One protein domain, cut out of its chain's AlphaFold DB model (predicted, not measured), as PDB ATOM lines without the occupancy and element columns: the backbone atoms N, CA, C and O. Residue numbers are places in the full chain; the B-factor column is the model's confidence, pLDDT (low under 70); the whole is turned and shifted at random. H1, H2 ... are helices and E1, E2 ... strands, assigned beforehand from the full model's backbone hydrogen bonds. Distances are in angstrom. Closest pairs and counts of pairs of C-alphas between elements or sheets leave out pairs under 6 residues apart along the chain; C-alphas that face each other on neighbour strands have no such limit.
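This is residues 5 to 74 of the 289 residues of the protein "tRNA intron endonuclease, putative" of Aciduliprofundum boonei (strain DSM 19572 / T469) (UniProt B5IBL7). Two small lobes follow each other: H1 packed on the strand hairpin E1 E2, then the helical hairpin H2 H3 with H4 set steeply on H2. The 70 printed residues hold four named helices and two antiparallel strands, order H1 E1 E2 H2 H3 H4, mostly helix. The whole is compact, radius of gyration of the C-alphas 11.9 A, spans 30 by 25 by 20 A.

Start at H1, residues 8 to 15; its closest C-alpha pair with E2, residues 25 to 27, is Ala 10 and Ile 26, 5.7 A. E1, residues 20 to 22, forms an antiparallel hairpin with E2; look for N 20 and O 27, 2.9 A apart, within hydrogen-bond range. Next, H2, residues 30 to 38, and H3, residues 46 to 56, touch as a helical hairpin, opposite ways at a shallow tilt of 9 degrees; the closest C-alphas are Glu 38 and Phe 46, 5.4 A. H4, residues 60 to 72, touches H2 at a steep tilt of 59 degrees, closest at C-alphas Val 31 and Phe 64, 5.4 A. H1 is apart from H2, H3 and H4. Every O i to N i+4 pair is within hydrogen-bond range in H2 and H4; H1 has 3 of 4, H3 6 of 7.

Find C-alpha 8 at (196.862, 145.946, 182.218), where H1 begins. H3 measures 15.5 A; H4, 17.9 A, ends at C-alpha 72, (219.323, 147.602, 189.833).

The farthest C-alphas, Ser 8 and Asn 59, are 31.9 A apart. The printed part has no cut and no long link, and no printed residue is under 70 in pLDDT.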
ATOM      1  N   ILE A   5     202.344 151.254 175.663       94.62
ATOM      2  CA  ILE A   5     201.707 150.104 176.320       94.62
ATOM      3  C   ILE A   5     200.335 150.530 176.846       94.62
ATOM      4  O   ILE A   5     200.253 151.433 177.669       94.62
ATOM      5  N   CYS A   6     199.260 149.878 176.392       92.75
ATOM      6  CA  CYS A   6     197.867 150.274 176.677       92.75
ATOM      7  C   CYS A   6     197.035 149.226 177.438       92.75
ATOM      8  O   CYS A   6     195.830 149.394 177.609       92.75
ATOM      9  N   ASN A   7     197.642 148.106 177.827       89.31
ATOM     10  CA  ASN A   7     196.959 146.997 178.496       89.31
ATOM     11  C   ASN A   7     197.148 147.070 180.025       89.31
ATOM     12  O   ASN A   7     197.712 148.025 180.549       89.31
ATOM     13  N   SER A   8     196.716 146.036 180.753       88.00
ATOM     14  CA  SER A   8     196.862 145.946 182.218       88.00
ATOM     15  C   SER A   8     198.311 146.063 182.718       88.00
ATOM     16  O   SER A   8     198.541 146.424 183.873       88.00
ATOM     17  N   LEU A   9     199.305 145.806 181.859       92.69
ATOM     18  CA  LEU A   9     200.715 146.006 182.184       92.69
ATOM     19  C   LEU A   9     201.058 147.495 182.337       92.69
ATOM     20  O   LEU A   9     201.954 147.819 183.114       92.69
ATOM     21  N   ALA A  10     200.336 148.399 181.666       94.38
ATOM     22  CA  ALA A  10     200.578 149.840 181.718       94.38
ATOM     23  C   ALA A  10     200.480 150.387 183.150       94.38
ATOM     24  O   ALA A  10     201.400 151.056 183.616       94.38
ATOM     25  N   ASP A  11     199.420 150.048 183.889       93.31
ATOM     26  CA  ASP A  11     199.237 150.482 185.285       93.31
ATOM     27  C   ASP A  11     200.308 149.888 186.215       93.31
ATOM     28  O   ASP A  11     200.861 150.569 187.087       93.31
ATOM     29  N   LYS A  12     200.669 148.618 185.990       94.44
ATOM     30  CA  LYS A  12     201.708 147.927 186.764       94.44
ATOM     31  C   LYS A  12     203.095 148.535 186.532       94.44
ATOM     32  O   LYS A  12     203.864 148.686 187.477       94.44
ATOM     33  N   LEU A  13     203.427 148.892 185.296       96.25
ATOM     34  CA  LEU A  13     204.690 149.549 184.959       96.25
ATOM     35  C   LEU A  13     204.722 150.990 185.473       96.25
ATOM     36  O   LEU A  13     205.707 151.401 186.088       96.25
ATOM     37  N   TYR A  14     203.622 151.723 185.306       95.25
ATOM     38  CA  TYR A  14     203.517 153.106 185.754       95.25
ATOM     39  C   TYR A  14     203.671 153.247 187.270       95.25
ATOM     40  O   TYR A  14     204.418 154.105 187.736       95.25
ATOM     41  N   SER A  15     203.044 152.360 188.050       92.75
ATOM     42  CA  SER A  15     203.185 152.350 189.517       92.75
ATOM     43  C   SER A  15     204.615 152.050 189.992       92.75
ATOM     44  O   SER A  15     205.010 152.485 191.069       92.75
ATOM     45  N   ARG A  16     205.431 151.381 189.164       93.50
ATOM     46  CA  ARG A  16     206.879 151.168 189.378       93.50
ATOM     47  C   ARG A  16     207.748 152.285 188.776       93.50
ATOM     48  O   ARG A  16     208.979 152.195 188.746       93.50
ATOM     49  N   GLY A  17     207.101 153.342 188.291       94.06
ATOM     50  CA  GLY A  17     207.709 154.561 187.785       94.06
ATOM     51  C   GLY A  17     208.230 154.491 186.353       94.06
ATOM     52  O   GLY A  17     208.981 155.384 185.979       94.06
ATOM     53  N   PHE A  18     207.848 153.494 185.555       96.56
ATOM     54  CA  PHE A  18     208.177 153.446 184.124       96.56
ATOM     55  C   PHE A  18     207.183 154.257 183.287       96.56
ATOM     56  O   PHE A  18     205.982 154.254 183.569       96.56
ATOM     57  N   GLY A  19     207.683 154.911 182.243       95.25
ATOM     58  CA  GLY A  19     206.898 155.605 181.233       95.25
ATOM     59  C   GLY A  19     206.247 156.900 181.708       95.25
ATOM     60  O   GLY A  19     206.216 157.243 182.900       95.25
ATOM     61  N   ASN A  20     205.691 157.623 180.743       94.19
ATOM     62  CA  ASN A  20     204.823 158.775 180.962       94.19
ATOM     63  C   ASN A  20     203.381 158.391 180.635       94.19
ATOM     64  O   ASN A  20     203.131 157.667 179.674       94.19
ATOM     65  N   ARG A  21     202.432 158.838 181.463       94.00
ATOM     66  CA  ARG A  21     201.021 158.485 181.296       94.00
ATOM     67  C   ARG A  21     200.426 159.247 180.115       94.00
ATOM     68  O   ARG A  21     200.538 160.467 180.074       94.00
ATOM     69  N   ASP A  22     199.738 158.524 179.241       91.94
ATOM     70  CA  ASP A  22     198.914 159.082 178.172       91.94
ATOM     71  C   ASP A  22     197.562 158.353 178.146       91.94
ATOM     72  O   ASP A  22     197.427 157.220 177.673       91.94
ATOM     73  N   GLY A  23     196.557 158.959 178.779       89.12
ATOM     74  CA  GLY A  23     195.243 158.346 178.976       89.12
ATOM     75  C   GLY A  23     195.315 157.002 179.716       89.12
ATOM     76  O   GLY A  23     195.703 156.932 180.887       89.12
ATOM     77  N   LYS A  24     194.898 155.923 179.039       90.81
ATOM     78  CA  LYS A  24     194.961 154.535 179.548       90.81
ATOM     79  C   LYS A  24     196.283 153.832 179.225       90.81
ATOM     80  O   LYS A  24     196.480 152.693 179.640       90.81
ATOM     81  N   CYS A  25     197.163 154.494 178.487       95.69
ATOM     82  CA  CYS A  25     198.438 153.959 178.059       95.69
ATOM     83  C   CYS A  25     199.596 154.615 178.813       95.69
ATOM     84  O   CYS A  25     199.446 155.640 179.483       95.69
ATOM     85  N   ILE A  26     200.773 154.018 178.681       96.75
ATOM     86  CA  ILE A  26     202.040 154.674 178.974       96.75
ATOM     87  C   ILE A  26     202.914 154.688 177.731       96.75
ATOM     88  O   ILE A  26     202.927 153.719 176.973       96.75
ATOM     89  N   GLU A  27     203.669 155.763 177.564       96.94
ATOM     90  CA  GLU A  27     204.746 155.855 176.585       96.94
ATOM     91  C   GLU A  27     206.078 155.652 177.305       96.94
ATOM     92  O   GLU A  27     206.419 156.413 178.215       96.94
ATOM     93  N   LEU A  28     206.805 154.601 176.927       97.44
ATOM     94  CA  LEU A  28     208.129 154.289 177.468       97.44
ATOM     95  C   LEU A  28     209.206 155.030 176.685       97.44
ATOM     96  O   LEU A  28     209.147 155.072 175.457       97.44
ATOM     97  N   SER A  29     210.233 155.548 177.356       97.25
ATOM     98  CA  SER A  29     211.435 156.013 176.658       97.25
ATOM     99  C   SER A  29     212.242 154.841 176.076       97.25
ATOM    100  O   SER A  29     211.981 153.676 176.388       97.25
ATOM    101  N   TRP A  30     213.214 155.121 175.203       97.75
ATOM    102  CA  TRP A  30     214.048 154.067 174.611       97.75
ATOM    103  C   TRP A  30     214.847 153.289 175.663       97.75
ATOM    104  O   TRP A  30     214.905 152.063 175.580       97.75
ATOM    105  N   VAL A  31     215.388 153.966 176.684       98.00
ATOM    106  CA  VAL A  31     216.125 153.297 177.771       98.00
ATOM    107  C   VAL A  31     215.204 152.456 178.654       98.00
ATOM    108  O   VAL A  31     215.560 151.342 179.032       98.00
ATOM    109  N   GLU A  32     213.985 152.932 178.929       98.06
ATOM    110  CA  GLU A  32     212.989 152.171 179.688       98.06
ATOM    111  C   GLU A  32     212.547 150.921 178.927       98.06
ATOM    112  O   GLU A  32     212.459 149.841 179.509       98.06
ATOM    113  N   PHE A  33     212.282 151.070 177.627       98.25
ATOM    114  CA  PHE A  33     211.862 149.984 176.752       98.25
ATOM    115  C   PHE A  33     212.952 148.912 176.648       98.25
ATOM    116  O   PHE A  33     212.667 147.745 176.899       98.25
ATOM    117  N   ALA A  34     214.204 149.311 176.399       98.44
ATOM    118  CA  ALA A  34     215.345 148.398 176.364       98.44
ATOM    119  C   ALA A  34     215.548 147.661 177.691       98.44
ATOM    120  O   ALA A  34     215.723 146.448 177.689       98.44
ATOM    121  N   TYR A  35     215.447 148.359 178.825       98.56
ATOM    122  CA  TYR A  35     215.585 147.736 180.142       98.56
ATOM    123  C   TYR A  35     214.483 146.706 180.398       98.56
ATOM    124  O   TYR A  35     214.741 145.605 180.876       98.56
ATOM    125  N   LEU A  36     213.232 147.035 180.076       98.31
ATOM    126  CA  LEU A  36     212.119 146.111 180.276       98.31
ATOM    127  C   LEU A  36     212.185 144.901 179.330       98.31
ATOM    128  O   LEU A  36     211.780 143.812 179.741       98.31
ATOM    129  N   SER A  37     212.707 145.073 178.113       98.19
ATOM    130  CA  SER A  37     213.023 143.974 177.190       98.19
ATOM    131  C   SER A  37     214.164 143.096 177.714       98.19
ATOM    132  O   SER A  37     214.002 141.882 177.770       98.19
ATOM    133  N   GLU A  38     215.266 143.684 178.200       98.44
ATOM    134  CA  GLU A  38     216.388 142.952 178.823       98.44
ATOM    135  C   GLU A  38     215.907 142.095 180.007       98.44
ATOM    136  O   GLU A  38     216.305 140.942 180.159       98.44
ATOM    137  N   LYS A  39     215.007 142.633 180.842       97.94
ATOM    138  CA  LYS A  39     214.435 141.905 181.989       97.94
ATOM    139  C   LYS A  39     213.327 140.908 181.610       97.94
ATOM    140  O   LYS A  39     212.718 140.336 182.514       97.94
ATOM    141  N   GLY A  40     213.021 140.726 180.322       97.00
ATOM    142  CA  GLY A  40     211.973 139.821 179.836       97.00
ATOM    143  C   GLY A  40     210.550 140.220 180.248       97.00
ATOM    144  O   GLY A  40     209.641 139.394 180.242       97.00
ATOM    145  N   ILE A  41     210.342 141.477 180.657       96.62
ATOM    146  CA  ILE A  41     209.018 142.002 181.027       96.62
ATOM    147  C   ILE A  41     208.224 142.366 179.771       96.62
ATOM    148  O   ILE A  41     207.000 142.230 179.749       96.62
ATOM    149  N   LEU A  42     208.919 142.849 178.742       96.25
ATOM    150  CA  LEU A  42     208.368 143.053 177.412       96.25
ATOM    151  C   LEU A  42     208.888 141.955 176.486       96.25
ATOM    152  O   LEU A  42     210.086 141.697 176.453       96.25
ATOM    153  N   ASP A  43     207.983 141.356 175.716       94.94
ATOM    154  CA  ASP A  43     208.289 140.304 174.743       94.94
ATOM    155  C   ASP A  43     208.846 140.911 173.444       94.94
ATOM    156  O   ASP A  43     208.165 141.025 172.426       94.94
ATOM    157  N   TYR A  44     210.070 141.430 173.533       96.31
ATOM    158  CA  TYR A  44     210.851 141.940 172.410       96.31
ATOM    159  C   TYR A  44     212.295 141.480 172.564       96.31
ATOM    160  O   TYR A  44     212.839 141.526 173.667       96.31
ATOM    161  N   ASP A  45     212.923 141.112 171.450       97.56
ATOM    162  CA  ASP A  45     214.346 140.799 171.421       97.56
ATOM    163  C   ASP A  45     215.182 142.024 171.824       97.56
ATOM    164  O   ASP A  45     215.047 143.111 171.257       97.56
ATOM    165  N   PHE A  46     216.024 141.856 172.843       98.06
ATOM    166  CA  PHE A  46     216.804 142.950 173.411       98.06
ATOM    167  C   PHE A  46     217.833 143.506 172.417       98.06
ATOM    168  O   PHE A  46     218.002 144.724 172.339       98.06
ATOM    169  N   GLU A  47     218.481 142.648 171.626       98.25
ATOM    170  CA  GLU A  47     219.497 143.061 170.654       98.25
ATOM    171  C   GLU A  47     218.886 143.972 169.582       98.25
ATOM    172  O   GLU A  47     219.417 145.047 169.287       98.25
ATOM    173  N   ASP A  48     217.729 143.592 169.043       98.12
ATOM    174  CA  ASP A  48     217.004 144.398 168.066       98.12
ATOM    175  C   ASP A  48     216.560 145.746 168.650       98.12
ATOM    176  O   ASP A  48     216.626 146.779 167.968       98.12
ATOM    177  N   VAL A  49     216.126 145.764 169.915       98.25
ATOM    178  CA  VAL A  49     215.745 147.001 170.608       98.25
ATOM    179  C   VAL A  49     216.937 147.937 170.755       98.25
ATOM    180  O   VAL A  49     216.811 149.112 170.410       98.25
ATOM    181  N   VAL A  50     218.089 147.430 171.200       98.00
ATOM    182  CA  VAL A  50     219.323 148.220 171.325       98.00
ATOM    183  C   VAL A  50     219.744 148.768 169.963       98.00
ATOM    184  O   VAL A  50     219.919 149.976 169.828       98.00
ATOM    185  N   LYS A  51     219.804 147.927 168.918       98.00
ATOM    186  CA  LYS A  51     220.152 148.361 167.549       98.00
ATOM    187  C   LYS A  51     219.272 149.505 167.065       98.00
ATOM    188  O   LYS A  51     219.753 150.412 166.383       98.00
ATOM    189  N   LYS A  52     217.972 149.446 167.361       97.62
ATOM    190  CA  LYS A  52     217.040 150.501 166.971       97.62
ATOM    191  C   LYS A  52     217.224 151.758 167.823       97.62
ATOM    192  O   LYS A  52     217.302 152.846 167.259       97.62
ATOM    193  N   ALA A  53     217.329 151.614 169.139       97.31
ATOM    194  CA  ALA A  53     217.499 152.729 170.060       97.31
ATOM    195  C   ALA A  53     218.792 153.514 169.789       97.31
ATOM    196  O   ALA A  53     218.735 154.736 169.690       97.31
ATOM    197  N   SER A  54     219.917 152.835 169.537       97.38
ATOM    198  CA  SER A  54     221.201 153.466 169.193       97.38
ATOM    199  C   SER A  54     221.171 154.290 167.901       97.38
ATOM    200  O   SER A  54     222.034 155.138 167.700       97.38
ATOM    201  N   ARG A  55     220.205 154.055 167.004       96.75
ATOM    202  CA  ARG A  55     220.016 154.874 165.791       96.75
ATOM    203  C   ARG A  55     219.167 156.117 166.040       96.75
ATOM    204  O   ARG A  55     219.247 157.058 165.259       96.75
ATOM    205  N   GLU A  56     218.322 156.098 167.068       95.56
ATOM    206  CA  GLU A  56     217.381 157.182 167.372       95.56
ATOM    207  C   GLU A  56     217.858 158.083 168.519       95.56
ATOM    208  O   GLU A  56     217.463 159.245 168.585       95.56
ATOM    209  N   VAL A  57     218.696 157.561 169.418       95.88
ATOM    210  CA  VAL A  57     219.171 158.255 170.617       95.88
ATOM    211  C   VAL A  57     220.702 158.300 170.603       95.88
ATOM    212  O   VAL A  57     221.340 157.247 170.647       95.88
ATOM    213  N   PRO A  58     221.312 159.496 170.552       94.81
ATOM    214  CA  PRO A  58     222.754 159.649 170.721       94.81
ATOM    215  C   PRO A  58     223.224 159.105 172.074       94.81
ATOM    216  O   PRO A  58     222.522 159.262 173.072       94.81
ATOM    217  N   ASN A  59     224.411 158.494 172.108       95.12
ATOM    218  CA  ASN A  59     225.026 157.937 173.324       95.12
ATOM    219  C   ASN A  59     224.093 156.983 174.093       95.12
ATOM    220  O   ASN A  59     224.088 156.937 175.327       95.12
ATOM    221  N   PHE A  60     223.247 156.249 173.361       97.44
ATOM    222  CA  PHE A  60     222.264 155.343 173.947       97.44
ATOM    223  C   PHE A  60     222.902 154.293 174.861       97.44
ATOM    224  O   PHE A  60     222.324 153.947 175.885       97.44
ATOM    225  N   ASP A  61     224.084 153.803 174.501       96.62
ATOM    226  CA  ASP A  61     224.897 152.885 175.293       96.62
ATOM    227  C   ASP A  61     225.209 153.454 176.687       96.62
ATOM    228  O   ASP A  61     224.891 152.810 177.688       96.62
ATOM    229  N   ILE A  62     225.712 154.691 176.764       98.38
ATOM    230  CA  ILE A  62     226.028 155.378 178.026       98.38
ATOM    231  C   ILE A  62     224.759 155.580 178.863       98.38
ATOM    232  O   ILE A  62     224.713 155.234 180.046       98.38
ATOM    233  N   LEU A  63     223.693 156.092 178.236       98.38
ATOM    234  CA  LEU A  63     222.399 156.302 178.889       98.38
ATOM    235  C   LEU A  63     221.830 154.988 179.442       98.38
ATOM    236  O   LEU A  63     221.352 154.945 180.578       98.38
ATOM    237  N   PHE A  64     221.876 153.915 178.652       98.38
ATOM    238  CA  PHE A  64     221.331 152.614 179.017       98.38
ATOM    239  C   PHE A  64     222.117 151.962 180.157       98.38
ATOM    240  O   PHE A  64     221.497 151.474 181.102       98.38
ATOM    241  N   ILE A  65     223.454 151.992 180.116       98.62
ATOM    242  CA  ILE A  65     224.311 151.426 181.169       98.62
ATOM    243  C   ILE A  65     224.028 152.105 182.517       98.62
ATOM    244  O   ILE A  65     223.772 151.412 183.506       98.62
ATOM    245  N   VAL A  66     223.976 153.443 182.553       98.69
ATOM    246  CA  VAL A  66     223.647 154.190 183.781       98.69
ATOM    247  C   VAL A  66     222.218 153.904 184.240       98.69
ATOM    248  O   VAL A  66     221.981 153.647 185.421       98.69
ATOM    249  N   TYR A  67     221.249 153.913 183.319       98.56
ATOM    250  CA  TYR A  67     219.854 153.619 183.646       98.56
ATOM    251  C   TYR A  67     219.702 152.224 184.272       98.56
ATOM    252  O   TYR A  67     218.997 152.071 185.277       98.56
ATOM    253  N   ARG A  68     220.374 151.215 183.704       98.50
ATOM    254  CA  ARG A  68     220.370 149.832 184.194       98.50
ATOM    255  C   ARG A  68     220.969 149.738 185.595       98.50
ATOM    256  O   ARG A  68     220.282 149.241 186.486       98.50
ATOM    257  N   ASP A  69     222.181 150.258 185.809       98.62
ATOM    258  CA  ASP A  69     222.857 150.208 187.117       98.62
ATOM    259  C   ASP A  69     222.018 150.903 188.209       98.62
ATOM    260  O   ASP A  69     221.765 150.334 189.274       98.62
ATOM    261  N   LEU A  70     221.464 152.086 187.928       98.06
ATOM    262  CA  LEU A  70     220.601 152.796 188.876       98.06
ATOM    263  C   LEU A  70     219.294 152.041 189.182       98.06
ATOM    264  O   LEU A  70     218.874 151.977 190.344       98.06
ATOM    265  N   ARG A  71     218.637 151.444 188.176       97.62
ATOM    266  CA  ARG A  71     217.431 150.619 188.391       97.62
ATOM    267  C   ARG A  71     217.729 149.395 189.250       97.62
ATOM    268  O   ARG A  71     216.929 149.073 190.130       97.62
ATOM    269  N   GLU A  72     218.871 148.750 189.039       96.75
ATOM    270  CA  GLU A  72     219.323 147.602 189.833       96.75
ATOM    271  C   GLU A  72     219.645 147.992 191.282       96.75
ATOM    272  O   GLU A  72     219.361 147.234 192.208       96.75
ATOM    273  N   ARG A  73     220.099 149.230 191.510       95.75
ATOM    274  CA  ARG A  73     220.255 149.834 192.850       95.75
ATOM    275  C   ARG A  73     218.941 150.281 193.500       95.75
ATOM    276  O   ARG A  73     218.960 150.838 194.609       95.75
ATOM    277  N   GLY A  74     217.806 150.057 192.839       95.56
ATOM    278  CA  GLY A  74     216.467 150.340 193.352       95.56
ATOM    279  C   GLY A  74     215.985 151.776 193.143       95.56
ATOM    280  O   GLY A  74     215.010 152.178 193.778       95.56
TER     281      GLY A  74